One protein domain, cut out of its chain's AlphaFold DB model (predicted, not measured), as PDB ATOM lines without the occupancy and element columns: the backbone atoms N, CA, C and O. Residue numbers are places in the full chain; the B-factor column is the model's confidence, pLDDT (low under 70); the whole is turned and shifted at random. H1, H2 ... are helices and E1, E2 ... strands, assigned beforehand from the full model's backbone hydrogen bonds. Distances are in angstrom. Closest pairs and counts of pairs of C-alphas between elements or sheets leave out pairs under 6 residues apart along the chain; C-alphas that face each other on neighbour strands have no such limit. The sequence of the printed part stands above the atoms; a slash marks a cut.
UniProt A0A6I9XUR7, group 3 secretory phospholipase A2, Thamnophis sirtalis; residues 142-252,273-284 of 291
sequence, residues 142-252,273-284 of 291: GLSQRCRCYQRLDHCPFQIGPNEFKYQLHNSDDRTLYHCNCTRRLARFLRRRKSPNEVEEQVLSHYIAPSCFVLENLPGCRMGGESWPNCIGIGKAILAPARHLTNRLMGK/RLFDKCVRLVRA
ATOM      1  N   GLY A 142     253.020 286.421 199.744       61.75
ATOM      2  CA  GLY A 142     253.977 287.468 199.358       61.75
ATOM      3  C   GLY A 142     253.464 288.490 198.330       61.75
ATOM      4  O   GLY A 142     253.854 289.656 198.379       61.75
ATOM      5  N   LEU A 143     252.544 288.106 197.437       67.69
ATOM      6  CA  LEU A 143     251.977 289.016 196.426       67.69
ATOM      7  C   LEU A 143     250.990 289.995 197.068       67.69
ATOM      8  O   LEU A 143     250.993 291.190 196.771       67.69
ATOM      9  N   SER A 144     250.200 289.491 198.020       69.44
ATOM     10  CA  SER A 144     249.217 290.288 198.752       69.44
ATOM     11  C   SER A 144     249.876 291.418 199.552       69.44
ATOM     12  O   SER A 144     249.367 292.538 199.576       69.44
ATOM     13  N   GLN A 145     251.052 291.177 200.146       77.62
ATOM     14  CA  GLN A 145     251.722 292.140 201.024       77.62
ATOM     15  C   GLN A 145     252.156 293.415 200.286       77.62
ATOM     16  O   GLN A 145     252.071 294.514 200.847       77.62
ATOM     17  N   ARG A 146     252.552 293.296 199.009       78.06
ATOM     18  CA  ARG A 146     252.887 294.452 198.161       78.06
ATOM     19  C   ARG A 146     251.647 295.298 197.859       78.06
ATOM     20  O   ARG A 146     251.753 296.522 197.868       78.06
ATOM     21  N   CYS A 147     250.475 294.684 197.724       88.94
ATOM     22  CA  CYS A 147     249.237 295.381 197.372       88.94
ATOM     23  C   CYS A 147     248.390 295.850 198.567       88.94
ATOM     24  O   CYS A 147     247.519 296.698 198.393       88.94
ATOM     25  N   ARG A 148     248.674 295.398 199.800       88.25
ATOM     26  CA  ARG A 148     247.924 295.778 201.024       88.25
ATOM     27  C   ARG A 148     247.751 297.286 201.244       88.25
ATOM     28  O   ARG A 148     246.799 297.705 201.892       88.25
ATOM     29  N   CYS A 149     248.670 298.121 200.759       89.56
ATOM     30  CA  CYS A 149     248.519 299.574 200.877       89.56
ATOM     31  C   CYS A 149     247.359 300.123 200.039       89.56
ATOM     32  O   CYS A 149     246.727 301.080 200.472       89.56
ATOM     33  N   TYR A 150     247.064 299.500 198.897       92.38
ATOM     34  CA  TYR A 150     245.944 299.866 198.036       92.38
ATOM     35  C   TYR A 150     244.613 299.391 198.612       92.38
ATOM     36  O   TYR A 150     243.661 300.151 198.586       92.38
ATOM     37  N   GLN A 151     244.593 298.240 199.293       91.44
ATOM     38  CA  GLN A 151     243.412 297.791 200.042       91.44
ATOM     39  C   GLN A 151     242.956 298.819 201.088       91.44
ATOM     40  O   GLN A 151     241.768 298.993 201.316       91.44
ATOM     41  N   ARG A 152     243.885 299.530 201.740       90.38
ATOM     42  CA  ARG A 152     243.522 300.621 202.662       90.38
ATOM     43  C   ARG A 152     242.988 301.858 201.947       90.38
ATOM     44  O   ARG A 152     242.231 302.604 202.553       90.38
ATOM     45  N   LEU A 153     243.418 302.096 200.710       94.19
ATOM     46  CA  LEU A 153     242.897 303.192 199.899       94.19
ATOM     47  C   LEU A 153     241.491 302.865 199.376       94.19
ATOM     48  O   LEU A 153     240.648 303.749 199.385       94.19
ATOM     49  N   ASP A 154     241.222 301.601 199.040       93.44
ATOM     50  CA  ASP A 154     239.894 301.118 198.629       93.44
ATOM     51  C   ASP A 154     238.819 301.302 199.710       93.44
ATOM     52  O   ASP A 154     237.646 301.460 199.394       93.44
ATOM     53  N   HIS A 155     239.209 301.295 200.989       92.06
ATOM     54  CA  HIS A 155     238.311 301.567 202.118       92.06
ATOM     55  C   HIS A 155     238.261 303.057 202.497       92.06
ATOM     56  O   HIS A 155     237.838 303.397 203.600       92.06
ATOM     57  N   CYS A 156     238.744 303.964 201.642       93.38
ATOM     58  CA  CYS A 156     238.610 305.390 201.914       93.38
ATOM     59  C   CYS A 156     237.114 305.760 201.892       93.38
ATOM     60  O   CYS A 156     236.470 305.565 200.863       93.38
ATOM     61  N   PRO A 157     236.557 306.325 202.981       90.06
ATOM     62  CA  PRO A 157     235.131 306.663 203.036       90.06
ATOM     63  C   PRO A 157     234.762 307.774 202.044       90.06
ATOM     64  O   PRO A 157     233.622 307.882 201.608       90.06
ATOM     65  N   PHE A 158     235.746 308.588 201.657       92.44
ATOM     66  CA  PHE A 158     235.565 309.743 200.792       92.44
ATOM     67  C   PHE A 158     236.378 309.574 199.507       92.44
ATOM     68  O   PHE A 158     237.586 309.838 199.460       92.44
ATOM     69  N   GLN A 159     235.681 309.153 198.456       94.31
ATOM     70  CA  GLN A 159     236.200 309.030 197.098       94.31
ATOM     71  C   GLN A 159     235.158 309.501 196.080       94.31
ATOM     72  O   GLN A 159     233.955 309.431 196.339       94.31
ATOM     73  N   ILE A 160     235.637 309.969 194.933       94.38
ATOM     74  CA  ILE A 160     234.827 310.371 193.784       94.38
ATOM     75  C   ILE A 160     235.359 309.591 192.584       94.38
ATOM     76  O   ILE A 160     236.545 309.679 192.251       94.38
ATOM     77  N   GLY A 161     234.509 308.764 191.985       94.06
ATOM     78  CA  GLY A 161     234.835 307.951 190.823       94.06
ATOM     79  C   GLY A 161     235.184 308.792 189.589       94.06
ATOM     80  O   GLY A 161     234.978 310.007 189.588       94.06
ATOM     81  N   PRO A 162     235.747 308.171 188.542       94.75
ATOM     82  CA  PRO A 162     235.961 308.832 187.254       94.75
ATOM     83  C   PRO A 162     234.657 309.417 186.708       94.75
ATOM     84  O   PRO A 162     233.643 308.719 186.727       94.75
ATOM     85  N   ASN A 163     234.680 310.660 186.221       93.69
ATOM     86  CA  ASN A 163     233.503 311.346 185.661       93.69
ATOM     87  C   ASN A 163     232.277 311.376 186.599       93.69
ATOM     88  O   ASN A 163     231.140 311.489 186.150       93.69
ATOM     89  N   GLU A 164     232.493 311.233 187.909       94.19
ATOM     90  CA  GLU A 164     231.429 311.228 188.910       94.19
ATOM     91  C   GLU A 164     231.271 312.621 189.536       94.19
ATOM     92  O   GLU A 164     232.252 313.324 189.800       94.19
ATOM     93  N   PHE A 165     230.027 313.010 189.823       93.06
ATOM     94  CA  PHE A 165     229.708 314.201 190.608       93.06
ATOM     95  C   PHE A 165     229.346 313.812 192.045       93.06
ATOM     96  O   PHE A 165     228.324 313.171 192.282       93.06
ATOM     97  N   LYS A 166     230.170 314.214 193.017       92.19
ATOM     98  CA  LYS A 166     229.934 314.002 194.457       92.19
ATOM     99  C   LYS A 166     230.483 315.169 195.263       92.19
ATOM    100  O   LYS A 166     231.441 315.811 194.850       92.19
ATOM    101  N   TYR A 167     229.901 315.433 196.435       92.00
ATOM    102  CA  TYR A 167     230.367 316.494 197.344       92.00
ATOM    103  C   TYR A 167     230.466 317.876 196.670       92.00
ATOM    104  O   TYR A 167     231.370 318.659 196.960       92.00
ATOM    105  N   GLN A 168     229.556 318.160 195.728       91.88
ATOM    106  CA  GLN A 168     229.542 319.385 194.913       91.88
ATOM    107  C   GLN A 168     230.799 319.582 194.044       91.88
ATOM    108  O   GLN A 168     231.138 320.705 193.674       91.88
ATOM    109  N   LEU A 169     231.494 318.493 193.712       93.88
ATOM    110  CA  LEU A 169     232.669 318.486 192.854       93.88
ATOM    111  C   LEU A 169     232.492 317.446 191.741       93.88
ATOM    112  O   LEU A 169     232.254 316.267 192.006       93.88
ATOM    113  N   HIS A 170     232.641 317.888 190.492       95.62
ATOM    114  CA  HIS A 170     232.723 316.997 189.338       95.62
ATOM    115  C   HIS A 170     234.162 316.512 189.153       95.62
ATOM    116  O   HIS A 170     235.079 317.328 189.022       95.62
ATOM    117  N   ASN A 171     234.369 315.197 189.119       95.44
ATOM    118  CA  ASN A 171     235.662 314.632 188.768       95.44
ATOM    119  C   ASN A 171     235.828 314.549 187.246       95.44
ATOM    120  O   ASN A 171     235.432 313.562 186.642       95.44
ATOM    121  N   SER A 172     236.464 315.545 186.633       93.62
ATOM    122  CA  SER A 172     236.772 315.516 185.193       93.62
ATOM    123  C   SER A 172     237.958 314.608 184.817       93.62
ATOM    124  O   SER A 172     238.342 314.570 183.651       93.62
ATOM    125  N   ASP A 173     238.595 313.941 185.785       91.31
ATOM    126  CA  ASP A 173     239.695 313.001 185.546       91.31
ATOM    127  C   ASP A 173     239.130 311.590 185.275       91.31
ATOM    128  O   ASP A 173     238.112 311.182 185.843       91.31
ATOM    129  N   ASP A 174     239.812 310.817 184.428       93.00
ATOM    130  CA  ASP A 174     239.479 309.418 184.133       93.00
ATOM    131  C   ASP A 174     239.876 308.463 185.277       93.00
ATOM    132  O   ASP A 174     239.595 307.262 185.245       93.00
ATOM    133  N   ARG A 175     240.502 309.002 186.326       93.94
ATOM    134  CA  ARG A 175     240.942 308.288 187.524       93.94
ATOM    135  C   ARG A 175     240.145 308.701 188.746       93.94
ATOM    136  O   ARG A 175     239.586 309.788 188.830       93.94
ATOM    137  N   THR A 176     240.142 307.838 189.756       95.12
ATOM    138  CA  THR A 176     239.436 308.106 191.011       95.12
ATOM    139  C   THR A 176     240.144 309.198 191.818       95.12
ATOM    140  O   THR A 176     241.348 309.112 192.093       95.12
ATOM    141  N   LEU A 177     239.375 310.197 192.248       95.81
ATOM    142  CA  LEU A 177     239.774 311.188 193.241       95.81
ATOM    143  C   LEU A 177     239.556 310.627 194.645       95.81
ATOM    144  O   LEU A 177     238.484 310.128 194.981       95.81
ATOM    145  N   TYR A 178     240.559 310.777 195.500       96.19
ATOM    146  CA  TYR A 178     240.499 310.350 196.896       96.19
ATOM    147  C   TYR A 178     240.699 311.532 197.835       96.19
ATOM    148  O   TYR A 178     241.357 312.520 197.496       96.19
ATOM    149  N   HIS A 179     240.215 311.387 199.064       96.06
ATOM    150  CA  HIS A 179     240.488 312.363 200.105       96.06
ATOM    151  C   HIS A 179     241.991 312.485 200.404       96.06
ATOM    152  O   HIS A 179     242.714 311.485 200.514       96.06
ATOM    153  N   CYS A 180     242.474 313.711 200.616       96.00
ATOM    154  CA  CYS A 180     243.898 313.998 200.791       96.00
ATOM    155  C   CYS A 180     244.538 313.269 201.987       96.00
ATOM    156  O   CYS A 180     245.736 312.976 201.973       96.00
ATOM    157  N   ASN A 181     243.766 312.932 203.026       95.38
ATOM    158  CA  ASN A 181     244.280 312.118 204.135       95.38
ATOM    159  C   ASN A 181     244.518 310.656 203.725       95.38
ATOM    160  O   ASN A 181     245.517 310.067 204.147       95.38
ATOM    161  N   CYS A 182     243.654 310.081 202.882       95.50
ATOM    162  CA  CYS A 182     243.812 308.716 202.376       95.50
ATOM    163  C   CYS A 182     245.060 308.612 201.485       95.50
ATOM    164  O   CYS A 182     245.919 307.751 201.704       95.50
ATOM    165  N   THR A 183     245.243 309.557 200.561       95.50
ATOM    166  CA  THR A 183     246.421 309.612 199.678       95.50
ATOM    167  C   THR A 183     247.715 309.907 200.443       95.50
ATOM    168  O   THR A 183     248.750 309.286 200.184       95.50
ATOM    169  N   ARG A 184     247.672 310.749 201.485       94.88
ATOM    170  CA  ARG A 184     248.820 310.994 202.379       94.88
ATOM    171  C   ARG A 184     249.222 309.747 203.165       94.88
ATOM    172  O   ARG A 184     250.420 309.487 203.319       94.88
ATOM    173  N   ARG A 185     248.253 308.968 203.663       94.44
ATOM    174  CA  ARG A 185     248.510 307.669 204.312       94.44
ATOM    175  C   ARG A 185     249.160 306.705 203.321       94.44
ATOM    176  O   ARG A 185     250.199 306.134 203.653       94.44
ATOM    177  N   LEU A 186     248.632 306.595 202.099       93.38
ATOM    178  CA  LEU A 186     249.244 305.792 201.038       93.38
ATOM    179  C   LEU A 186     250.698 306.221 200.780       93.38
ATOM    180  O   LEU A 186     251.599 305.388 200.846       93.38
ATOM    181  N   ALA A 187     250.954 307.518 200.594       92.12
ATOM    182  CA  ALA A 187     252.299 308.045 200.370       92.12
ATOM    183  C   ALA A 187     253.274 307.693 201.505       92.12
ATOM    184  O   ALA A 187     254.420 307.333 201.242       92.12
ATOM    185  N   ARG A 188     252.833 307.749 202.770       91.06
ATOM    186  CA  ARG A 188     253.647 307.327 203.927       91.06
ATOM    187  C   ARG A 188     254.022 305.847 203.853       91.06
ATOM    188  O   ARG A 188     255.184 305.519 204.076       91.06
ATOM    189  N   PHE A 189     253.072 304.967 203.532       88.31
ATOM    190  CA  PHE A 189     253.346 303.532 203.383       88.31
ATOM    191  C   PHE A 189     254.324 303.254 202.256       88.31
ATOM    192  O   PHE A 189     255.290 302.516 202.425       88.31
ATOM    193  N   LEU A 190     254.072 303.889 201.121       87.56
ATOM    194  CA  LEU A 190     254.904 303.794 199.948       87.56
ATOM    195  C   LEU A 190     256.340 304.255 200.268       87.56
ATOM    196  O   LEU A 190     257.296 303.564 199.911       87.56
ATOM    197  N   ARG A 191     256.541 305.371 200.988       85.25
ATOM    198  CA  ARG A 191     257.884 305.877 201.359       85.25
ATOM    199  C   ARG A 191     258.735 304.890 202.160       85.25
ATOM    200  O   ARG A 191     259.953 304.960 202.070       85.25
ATOM    201  N   ARG A 192     258.123 303.976 202.916       83.31
ATOM    202  CA  ARG A 192     258.856 302.956 203.688       83.31
ATOM    203  C   ARG A 192     259.472 301.861 202.807       83.31
ATOM    204  O   ARG A 192     260.291 301.090 203.292       83.31
ATOM    205  N   ARG A 193     259.086 301.768 201.529       77.75
ATOM    206  CA  ARG A 193     259.649 300.816 200.564       77.75
ATOM    207  C   ARG A 193     260.781 301.469 199.770       77.75
ATOM    208  O   ARG A 193     260.660 302.630 199.377       77.75
ATOM    209  N   LYS A 194     261.861 300.718 199.519       63.91
ATOM    210  CA  LYS A 194     262.977 301.141 198.657       63.91
ATOM    211  C   LYS A 194     262.447 301.314 197.223       63.91
ATOM    212  O   LYS A 194     262.166 300.309 196.588       63.91
ATOM    213  N   SER A 195     262.284 302.582 196.813       63.44
ATOM    214  CA  SER A 195     261.802 303.103 195.512       63.44
ATOM    215  C   SER A 195     260.433 302.585 195.003       63.44
ATOM    216  O   SER A 195     259.975 301.507 195.379       63.44
ATOM    217  N   PRO A 196     259.700 303.372 194.181       65.38
ATOM    218  CA  PRO A 196     258.472 302.884 193.559       65.38
ATOM    219  C   PRO A 196     258.777 301.764 192.559       65.38
ATOM    220  O   PRO A 196     259.555 301.960 191.621       65.38
ATOM    221  N   ASN A 197     258.148 300.602 192.743       78.75
ATOM    222  CA  ASN A 197     258.189 299.517 191.761       78.75
ATOM    223  C   ASN A 197     257.385 299.896 190.503       78.75
ATOM    224  O   ASN A 197     256.464 300.701 190.603       78.75
ATOM    225  N   GLU A 198     257.668 299.278 189.357       84.94
ATOM    226  CA  GLU A 198     256.910 299.474 188.106       84.94
ATOM    227  C   GLU A 198     255.397 299.279 188.304       84.94
ATOM    228  O   GLU A 198     254.591 300.115 187.910       84.94
ATOM    229  N   VAL A 199     255.006 298.247 189.058       86.69
ATOM    230  CA  VAL A 199     253.598 298.023 189.420       86.69
ATOM    231  C   VAL A 199     253.012 299.180 190.237       86.69
ATOM    232  O   VAL A 199     251.864 299.560 190.030       86.69
ATOM    233  N   GLU A 200     253.777 299.750 191.177       86.56
ATOM    234  CA  GLU A 200     253.281 300.874 191.986       86.56
ATOM    235  C   GLU A 200     253.074 302.117 191.120       86.56
ATOM    236  O   GLU A 200     252.100 302.843 191.302       86.56
ATOM    237  N   GLU A 201     253.981 302.341 190.172       88.06
ATOM    238  CA  GLU A 201     253.919 303.425 189.198       88.06
ATOM    239  C   GLU A 201     252.712 303.282 188.269       88.06
ATOM    240  O   GLU A 201     251.964 304.245 188.110       88.06
ATOM    241  N   GLN A 202     252.451 302.076 187.757       90.38
ATOM    242  CA  GLN A 202     251.276 301.780 186.939       90.38
ATOM    243  C   GLN A 202     249.977 302.042 187.709       90.38
ATOM    244  O   GLN A 202     249.102 302.756 187.223       90.38
ATOM    245  N   VAL A 203     249.870 301.543 188.948       91.62
ATOM    246  CA  VAL A 203     248.659 301.737 189.760       91.62
ATOM    247  C   VAL A 203     248.416 303.218 190.063       91.62
ATOM    248  O   VAL A 203     247.291 303.701 189.938       91.62
ATOM    249  N   LEU A 204     249.465 303.943 190.460       91.50
ATOM    250  CA  LEU A 204     249.375 305.364 190.796       91.50
ATOM    251  C   LEU A 204     249.064 306.245 189.582       91.50
ATOM    252  O   LEU A 204     248.421 307.270 189.752       91.50
ATOM    253  N   SER A 205     249.541 305.889 188.390       90.50
ATOM    254  CA  SER A 205     249.360 306.708 187.185       90.50
ATOM    255  C   SER A 205     248.030 306.462 186.476       90.50
ATOM    256  O   SER A 205     247.488 307.418 185.924       90.50
ATOM    257  N   HIS A 206     247.505 305.231 186.514       91.94
ATOM    258  CA  HIS A 206     246.331 304.816 185.731       91.94
ATOM    259  C   HIS A 206     245.023 304.758 186.518       91.94
ATOM    260  O   HIS A 206     243.965 304.730 185.906       91.94
ATOM    261  N   TYR A 207     245.060 304.702 187.855       93.12
ATOM    262  CA  TYR A 207     243.831 304.521 188.644       93.12
ATOM    263  C   TYR A 207     243.598 305.588 189.713       93.12
ATOM    264  O   TYR A 207     242.498 305.669 190.256       93.12
ATOM    265  N   ILE A 208     244.614 306.389 190.038       93.94
ATOM    266  CA  ILE A 208     244.543 307.408 191.088       93.94
ATOM    267  C   ILE A 208     244.857 308.763 190.461       93.94
ATOM    268  O   ILE A 208     245.903 308.931 189.836       93.94
ATOM    269  N   ALA A 209     243.962 309.731 190.635       94.50
ATOM    270  CA  ALA A 209     244.173 311.076 190.119       94.50
ATOM    271  C   ALA A 209     245.417 311.743 190.765       94.50
ATOM    272  O   ALA A 209     245.748 311.480 191.928       94.50
ATOM    273  N   PRO A 210     246.130 312.635 190.046       93.31
ATOM    274  CA  PRO A 210     247.275 313.386 190.574       93.31
ATOM    275  C   PRO A 210     246.854 314.489 191.560       93.31
ATOM    276  O   PRO A 210     247.701 315.128 192.195       93.31
ATOM    277  N   SER A 211     245.551 314.719 191.693       95.56
ATOM    278  CA  SER A 211     244.902 315.570 192.681       95.56
ATOM    279  C   SER A 211     244.198 314.726 193.752       95.56
ATOM    280  O   SER A 211     243.935 313.536 193.599       95.56
ATOM    281  N   CYS A 212     243.936 315.350 194.890       96.81
ATOM    282  CA  CYS A 212     243.093 314.832 195.959       96.81
ATOM    283  C   CYS A 212     242.089 315.916 196.350       96.81
ATOM    284  O   CYS A 212     242.188 317.043 195.869       96.81
ATOM    285  N   PHE A 213     241.143 315.608 197.230       96.31
ATOM    286  CA  PHE A 213     240.236 316.625 197.761       96.31
ATOM    287  C   PHE A 213     240.191 316.625 199.287       96.31
ATOM    288  O   PHE A 213     240.526 315.634 199.939       96.31
ATOM    289  N   VAL A 214     239.786 317.754 199.855       94.38
ATOM    290  CA  VAL A 214     239.419 317.896 201.268       94.38
ATOM    291  C   VAL A 214     237.936 318.231 201.326       94.38
ATOM    292  O   VAL A 214     237.456 318.979 200.481       94.38
ATOM    293  N   LEU A 215     237.211 317.653 202.282       91.75
ATOM    294  CA  LEU A 215     235.829 318.043 202.546       91.75
ATOM    295  C   LEU A 215     235.815 319.208 203.529       91.75
ATOM    296  O   LEU A 215     236.303 319.072 204.650       91.75
ATOM    297  N   GLU A 216     235.258 320.333 203.103       87.62
ATOM    298  CA  GLU A 216     234.897 321.420 204.002       87.62
ATOM    299  C   GLU A 216     233.468 321.227 204.494       87.62
ATOM    300  O   GLU A 216     232.538 321.059 203.698       87.62
ATOM    301  N   ASN A 217     233.296 321.259 205.814       77.62
ATOM    302  CA  ASN A 217     231.979 321.210 206.432       77.62
ATOM    303  C   ASN A 217     231.201 322.479 206.074       77.62
ATOM    304  O   ASN A 217     231.749 323.582 206.109       77.62
ATOM    305  N   LEU A 218     229.906 322.332 205.788       71.88
ATOM    306  CA  LEU A 218     229.039 323.493 205.613       71.88
ATOM    307  C   LEU A 218     228.992 324.342 206.903       71.88
ATOM    308  O   LEU A 218     229.076 323.782 207.999       71.88
ATOM    309  N   PRO A 219     228.800 325.672 206.810       65.69
ATOM    310  CA  PRO A 219     228.778 326.567 207.972       65.69
ATOM    311  C   PRO A 219     227.808 326.127 209.082       65.69
ATOM    312  O   PRO A 219     228.148 326.214 210.260       65.69
ATOM    313  N   GLY A 220     226.644 325.576 208.715       64.12
ATOM    314  CA  GLY A 220     225.650 325.045 209.660       64.12
ATOM    315  C   GLY A 220     226.065 323.742 210.354       64.12
ATOM    316  O   GLY A 220     225.642 323.480 211.473       64.12
ATOM    317  N   CYS A 221     226.971 322.974 209.746       68.94
ATOM    318  CA  CYS A 221     227.500 321.732 210.304       68.94
ATOM    319  C   CYS A 221     228.607 321.940 211.342       68.94
ATOM    320  O   CYS A 221     228.940 321.021 212.085       68.94
ATOM    321  N   ARG A 222     229.201 323.137 211.404       63.84
ATOM    322  CA  ARG A 222     230.195 323.477 212.431       63.84
ATOM    323  C   ARG A 222     229.545 323.852 213.766       63.84
ATOM    324  O   ARG A 222     230.212 323.792 214.789       63.84
ATOM    325  N   MET A 223     228.274 324.262 213.742       59.31
ATOM    326  CA  MET A 223     227.592 324.880 214.883       59.31
ATOM    327  C   MET A 223     226.825 323.886 215.770       59.31
ATOM    328  O   MET A 223     226.220 324.313 216.741       59.31
ATOM    329  N   GLY A 224     226.816 322.583 215.454       55.09
ATOM    330  CA  GLY A 224     226.123 321.573 216.273       55.09
ATOM    331  C   GLY A 224     224.630 321.852 216.487       55.09
ATOM    332  O   GLY A 224     224.062 321.399 217.474       55.09
ATOM    333  N   GLY A 225     224.009 322.638 215.603       59.25
ATOM    334  CA  GLY A 225     222.605 323.005 215.726       59.25
ATOM    335  C   GLY A 225     221.706 321.791 215.510       59.25
ATOM    336  O   GLY A 225     221.903 321.025 214.566       59.25
ATOM    337  N   GLU A 226     220.684 321.675 216.350       56.81
ATOM    338  CA  GLU A 226     219.711 320.571 216.443       56.81
ATOM    339  C   GLU A 226     219.002 320.246 215.109       56.81
ATOM    340  O   GLU A 226     218.446 319.167 214.926       56.81
ATOM    341  N   SER A 227     219.075 321.156 214.131       61.66
ATOM    342  CA  SER A 227     218.495 321.008 212.794       61.66
ATOM    343  C   SER A 227     219.287 320.098 211.836       61.66
ATOM    344  O   SER A 227     218.738 319.750 210.790       61.66
ATOM    345  N   TRP A 228     220.544 319.729 212.122       56.28
ATOM    346  CA  TRP A 228     221.368 318.903 211.217       56.28
ATOM    347  C   TRP A 228     222.096 317.775 211.964       56.28
ATOM    348  O   TRP A 228     223.298 317.875 212.214       56.28
ATOM    349  N   PRO A 229     221.405 316.668 212.293       56.41
ATOM    350  CA  PRO A 229     221.972 315.610 213.130       56.41
ATOM    351  C   PRO A 229     223.087 314.786 212.461       56.41
ATOM    352  O   PRO A 229     223.787 314.069 213.158       56.41
ATOM    353  N   ASN A 230     223.310 314.886 211.141       61.41
ATOM    354  CA  ASN A 230     224.304 314.062 210.439       61.41
ATOM    355  C   ASN A 230     225.090 314.850 209.384       61.41
ATOM    356  O   ASN A 230     224.747 314.859 208.208       61.41
ATOM    357  N   CYS A 231     226.194 315.476 209.787       66.81
ATOM    358  CA  CYS A 231     227.082 316.222 208.886       66.81
ATOM    359  C   CYS A 231     228.141 315.360 208.178       66.81
ATOM    360  O   CYS A 231     229.003 315.873 207.458       66.81
ATOM    361  N   ILE A 232     228.101 314.040 208.372       66.25
ATOM    362  CA  ILE A 232     229.058 313.110 207.776       66.25
ATOM    363  C   ILE A 232     228.831 313.066 206.260       66.25
ATOM    364  O   ILE A 232     227.773 312.676 205.782       66.25
ATOM    365  N   GLY A 233     229.838 313.482 205.489       64.00
ATOM    366  CA  GLY A 233     229.769 313.493 204.022       64.00
ATOM    367  C   GLY A 233     228.959 314.649 203.422       64.00
ATOM    368  O   GLY A 233     228.908 314.768 202.200       64.00
ATOM    369  N   ILE A 234     228.396 315.538 204.248       69.75
ATOM    370  CA  ILE A 234     227.707 316.759 203.809       69.75
ATOM    371  C   ILE A 234     228.719 317.908 203.822       69.75
ATOM    372  O   ILE A 234     228.752 318.758 204.712       69.75
ATOM    373  N   GLY A 235     229.619 317.888 202.844       78.31
ATOM    374  CA  GLY A 235     230.663 318.896 202.705       78.31
ATOM    375  C   GLY A 235     230.917 319.258 201.253       78.31
ATOM    376  O   GLY A 235     230.624 318.480 200.342       78.31
ATOM    377  N   LYS A 236     231.476 320.449 201.042       89.50
ATOM    378  CA  LYS A 236     231.983 320.864 199.736       89.50
ATOM    379  C   LYS A 236     233.389 320.301 199.573       89.50
ATOM    380  O   LYS A 236     234.266 320.564 200.395       89.50
ATOM    381  N   ALA A 237     233.617 319.517 198.527       93.69
ATOM    382  CA  ALA A 237     234.952 319.045 198.201       93.69
ATOM    383  C   ALA A 237     235.767 320.158 197.531       93.69
ATOM    384  O   ALA A 237     235.345 320.755 196.541       93.69
ATOM    385  N   ILE A 238     236.969 320.397 198.050       94.31
ATOM    386  CA  ILE A 238     237.949 321.311 197.463       94.31
ATOM    387  C   ILE A 238     239.121 320.506 196.931       94.31
ATOM    388  O   ILE A 238     239.769 319.761 197.672       94.31
ATOM    389  N   LEU A 239     239.403 320.672 195.638       96.44
ATOM    390  CA  LEU A 239     240.549 320.056 194.987       96.44
ATOM    391  C   LEU A 239     241.863 320.637 195.505       96.44
ATOM    392  O   LEU A 239     242.044 321.845 195.626       96.44
ATOM    393  N   ALA A 240     242.818 319.746 195.731       96.25
ATOM    394  CA  ALA A 240     244.179 320.069 196.101       96.25
ATOM    395  C   ALA A 240     245.162 319.172 195.333       96.25
ATOM    396  O   ALA A 240     244.871 318.011 195.031       96.25
ATOM    397  N   PRO A 241     246.374 319.657 195.029       95.62
ATOM    398  CA  PRO A 241     247.386 318.831 194.386       95.62
ATOM    399  C   PRO A 241     247.886 317.735 195.339       95.62
ATOM    400  O   PRO A 241     248.348 318.016 196.450       95.62
ATOM    401  N   ALA A 242     247.909 316.477 194.889       94.56
ATOM    402  CA  ALA A 242     248.443 315.360 195.668       94.56
ATOM    403  C   ALA A 242     249.977 315.278 195.545       94.56
ATOM    404  O   ALA A 242     250.538 314.249 195.164       94.56
ATOM    405  N   ARG A 243     250.686 316.360 195.915       93.00
ATOM    406  CA  ARG A 243     252.159 316.484 195.791       93.00
ATOM    407  C   ARG A 243     252.922 315.305 196.404       93.00
ATOM    408  O   ARG A 243     253.972 314.893 195.926       93.00
ATOM    409  N   HIS A 244     252.375 314.721 197.467       91.31
ATOM    410  CA  HIS A 244     252.964 313.575 198.154       91.31
ATOM    411  C   HIS A 244     252.935 312.268 197.333       91.31
ATOM    412  O   HIS A 244     253.745 311.382 197.612       91.31
ATOM    413  N   LEU A 245     252.032 312.137 196.352       89.75
ATOM    414  CA  LEU A 245     252.021 311.045 195.372       89.75
ATOM    415  C   LEU A 245     252.804 311.439 194.116       89.75
ATOM    416  O   LEU A 245     253.642 310.664 193.661       89.75
ATOM    417  N   THR A 246     252.597 312.649 193.587       86.19
ATOM    418  CA  THR A 246     253.247 313.074 192.335       86.19
ATOM    419  C   THR A 246     254.765 313.158 192.467       86.19
ATOM    420  O   THR A 246     255.464 312.669 191.585       86.19
ATOM    421  N   ASN A 247     255.305 313.636 193.594       84.75
ATOM    422  CA  ASN A 247     256.754 313.647 193.833       84.75
ATOM    423  C   ASN A 247     257.361 312.235 193.794       84.75
ATOM    424  O   ASN A 247     258.514 312.060 193.405       84.75
ATOM    425  N   ARG A 248     256.585 311.212 194.171       76.50
ATOM    426  CA  ARG A 248     257.030 309.817 194.098       76.50
ATOM    427  C   ARG A 248     257.107 309.321 192.654       76.50
ATOM    428  O   ARG A 248     258.028 308.577 192.339       76.50
ATOM    429  N   LEU A 249     256.178 309.738 191.795       75.69
ATOM    430  CA  LEU A 249     256.198 309.428 190.360       75.69
ATOM    431  C   LEU A 249     257.292 310.215 189.623       75.69
ATOM    432  O   LEU A 249     257.987 309.685 188.762       75.69
ATOM    433  N   MET A 250     257.486 311.485 189.980       62.59
ATOM    434  CA  MET A 250     258.429 312.372 189.297       62.59
ATOM    435  C   MET A 250     259.899 312.070 189.598       62.59
ATOM    436  O   MET A 250     260.745 312.387 188.765       62.59
ATOM    437  N   GLY A 251     260.213 311.383 190.701       57.47
ATOM    438  CA  GLY A 251     261.582 310.967 191.040       57.47
ATOM    439  C   GLY A 251     262.276 310.063 190.005       57.47
ATOM    440  O   GLY A 251     263.465 309.798 190.149       57.47
ATOM    441  N   LYS A 252     261.567 309.599 188.964       52.66
ATOM    442  CA  LYS A 252     262.115 308.798 187.855       52.66
ATOM    443  C   LYS A 252     262.111 309.485 186.485       52.66
ATOM    444  O   LYS A 252     262.767 308.984 185.576       52.66
ATOM    445  N   ARG A 273     238.508 296.806 192.830       89.12
ATOM    446  CA  ARG A 273     239.285 297.472 193.874       89.12
ATOM    447  C   ARG A 273     240.741 297.641 193.415       89.12
ATOM    448  O   ARG A 273     241.285 296.801 192.689       89.12
ATOM    449  N   LEU A 274     241.404 298.715 193.835       91.94
ATOM    450  CA  LEU A 274     242.820 298.969 193.555       91.94
ATOM    451  C   LEU A 274     243.710 297.820 194.032       91.94
ATOM    452  O   LEU A 274     244.720 297.519 193.393       91.94
ATOM    453  N   PHE A 275     243.344 297.158 195.133       91.50
ATOM    454  CA  PHE A 275     244.006 295.941 195.585       91.50
ATOM    455  C   PHE A 275     244.031 294.860 194.497       91.50
ATOM    456  O   PHE A 275     245.106 294.343 194.188       91.50
ATOM    457  N   ASP A 276     242.888 294.565 193.877       91.06
ATOM    458  CA  ASP A 276     242.770 293.522 192.854       91.06
ATOM    459  C   ASP A 276     243.529 293.904 191.582       91.06
ATOM    460  O   ASP A 276     244.246 293.081 191.006       91.06
ATOM    461  N   LYS A 277     243.448 295.180 191.181       91.38
ATOM    462  CA  LYS A 277     244.238 295.754 190.080       91.38
ATOM    463  C   LYS A 277     245.741 295.583 190.326       91.38
ATOM    464  O   LYS A 277     246.460 295.073 189.469       91.38
ATOM    465  N   CYS A 278     246.214 295.921 191.525       91.44
ATOM    466  CA  CYS A 278     247.608 295.719 191.912       91.44
ATOM    467  C   CYS A 278     247.999 294.238 191.877       91.44
ATOM    468  O   CYS A 278     249.039 293.898 191.319       91.44
ATOM    469  N   VAL A 279     247.181 293.339 192.436       89.94
ATOM    470  CA  VAL A 279     247.484 291.900 192.454       89.94
ATOM    471  C   VAL A 279     247.599 291.349 191.033       89.94
ATOM    472  O   VAL A 279     248.521 290.577 190.765       89.94
ATOM    473  N   ARG A 280     246.723 291.767 190.111       90.50
ATOM    474  CA  ARG A 280     246.807 291.390 188.691       90.50
ATOM    475  C   ARG A 280     248.099 291.876 188.043       90.50
ATOM    476  O   ARG A 280     248.788 291.069 187.428       90.50
ATOM    477  N   LEU A 281     248.479 293.134 188.260       89.31
ATOM    478  CA  LEU A 281     249.737 293.683 187.743       89.31
ATOM    479  C   LEU A 281     250.970 292.977 188.321       89.31
ATOM    480  O   LEU A 281     251.902 292.667 187.586       89.31
ATOM    481  N   VAL A 282     250.979 292.664 189.622       87.81
ATOM    482  CA  VAL A 282     252.075 291.894 190.232       87.81
ATOM    483  C   VAL A 282     252.153 290.488 189.633       87.81
ATOM    484  O   VAL A 282     253.253 290.013 189.372       87.81
ATOM    485  N   ARG A 283     251.015 289.812 189.425       88.06
ATOM    486  CA  ARG A 283     250.993 288.487 188.787       88.06
ATOM    487  C   ARG A 283     251.531 288.559 187.359       88.06
ATOM    488  O   ARG A 283     252.374 287.742 187.021       88.06
ATOM    489  N   ALA A 284     251.095 289.540 186.570       87.31
ATOM    490  CA  ALA A 284     251.564 289.740 185.200       87.31
ATOM    491  C   ALA A 284     253.079 289.995 185.145       87.31
ATOM    492  O   ALA A 284     253.772 289.353 184.368       87.31
TER     493      ALA A 284
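This is residues 142 to 252 and 273 to 284 of the 291 residues of the protein "group 3 secretory phospholipase A2" of Thamnophis sirtalis (UniProt A0A6I9XUR7). Five helices cluster around the long axis at one end of a rod, and a small three-stranded sheet leads on from them, its hairpin E2 and E3 running out to the loop of residues 218 to 234 at the far end. The printed part has 123 residues, with named elements in the order H1 E1 H2 H3 E2 E3 H4 H5; the sheet, E1 E2 E3, is mixed, and so is the class, helices and strands. It is only just compact, close to loose, with a radius of gyration of the C-alphas of 16.0 A and spans of 53 by 26 by 25 A.

H1, residues 142 to 154, touches H5, residues 274 to 284, at a shallow tilt of 27 degrees, opposite ways, the closest C-alphas being those of Gln 151 and Phe 275, 4.9 A. E1, residues 176 to 179, and E2, residues 208 to 217, are parallel neighbours, with N 209 and O 176 3.1 A apart. Between them in the chain come H2, residues 180 to 191, and H3, residues 198 to 206: a strand-helix-strand unit, two parallel strands joined through helices, with a right-handed crossover. H2 is on the sheet at a height of 11.5 A. E2 bends by 71 degrees at residue 211 and forms an antiparallel hairpin with E3, residues 235 to 241, where N 212 and O 240 are 2.8 A apart. H4, residues 243 to 250, only grazes the sheet. Every O i to N i+4 pair is within hydrogen-bond range in H2, H3 and H5; H1 has 5 of 9 and H4 3 of 4.

H1 begins at C-alpha 142 (253.977, 287.468, 199.358) and is 19.6 A long; E2 is 24.2 A. H5 ends at C-alpha 284 (251.564, 289.740, 185.200).

Residues 253 to 272 are cut out, a gap of 26.2 A between C-alphas 252 and 273. The links H1 to E1 and E2 to E3 are long. Residues under 70 in pLDDT include 219 to 234.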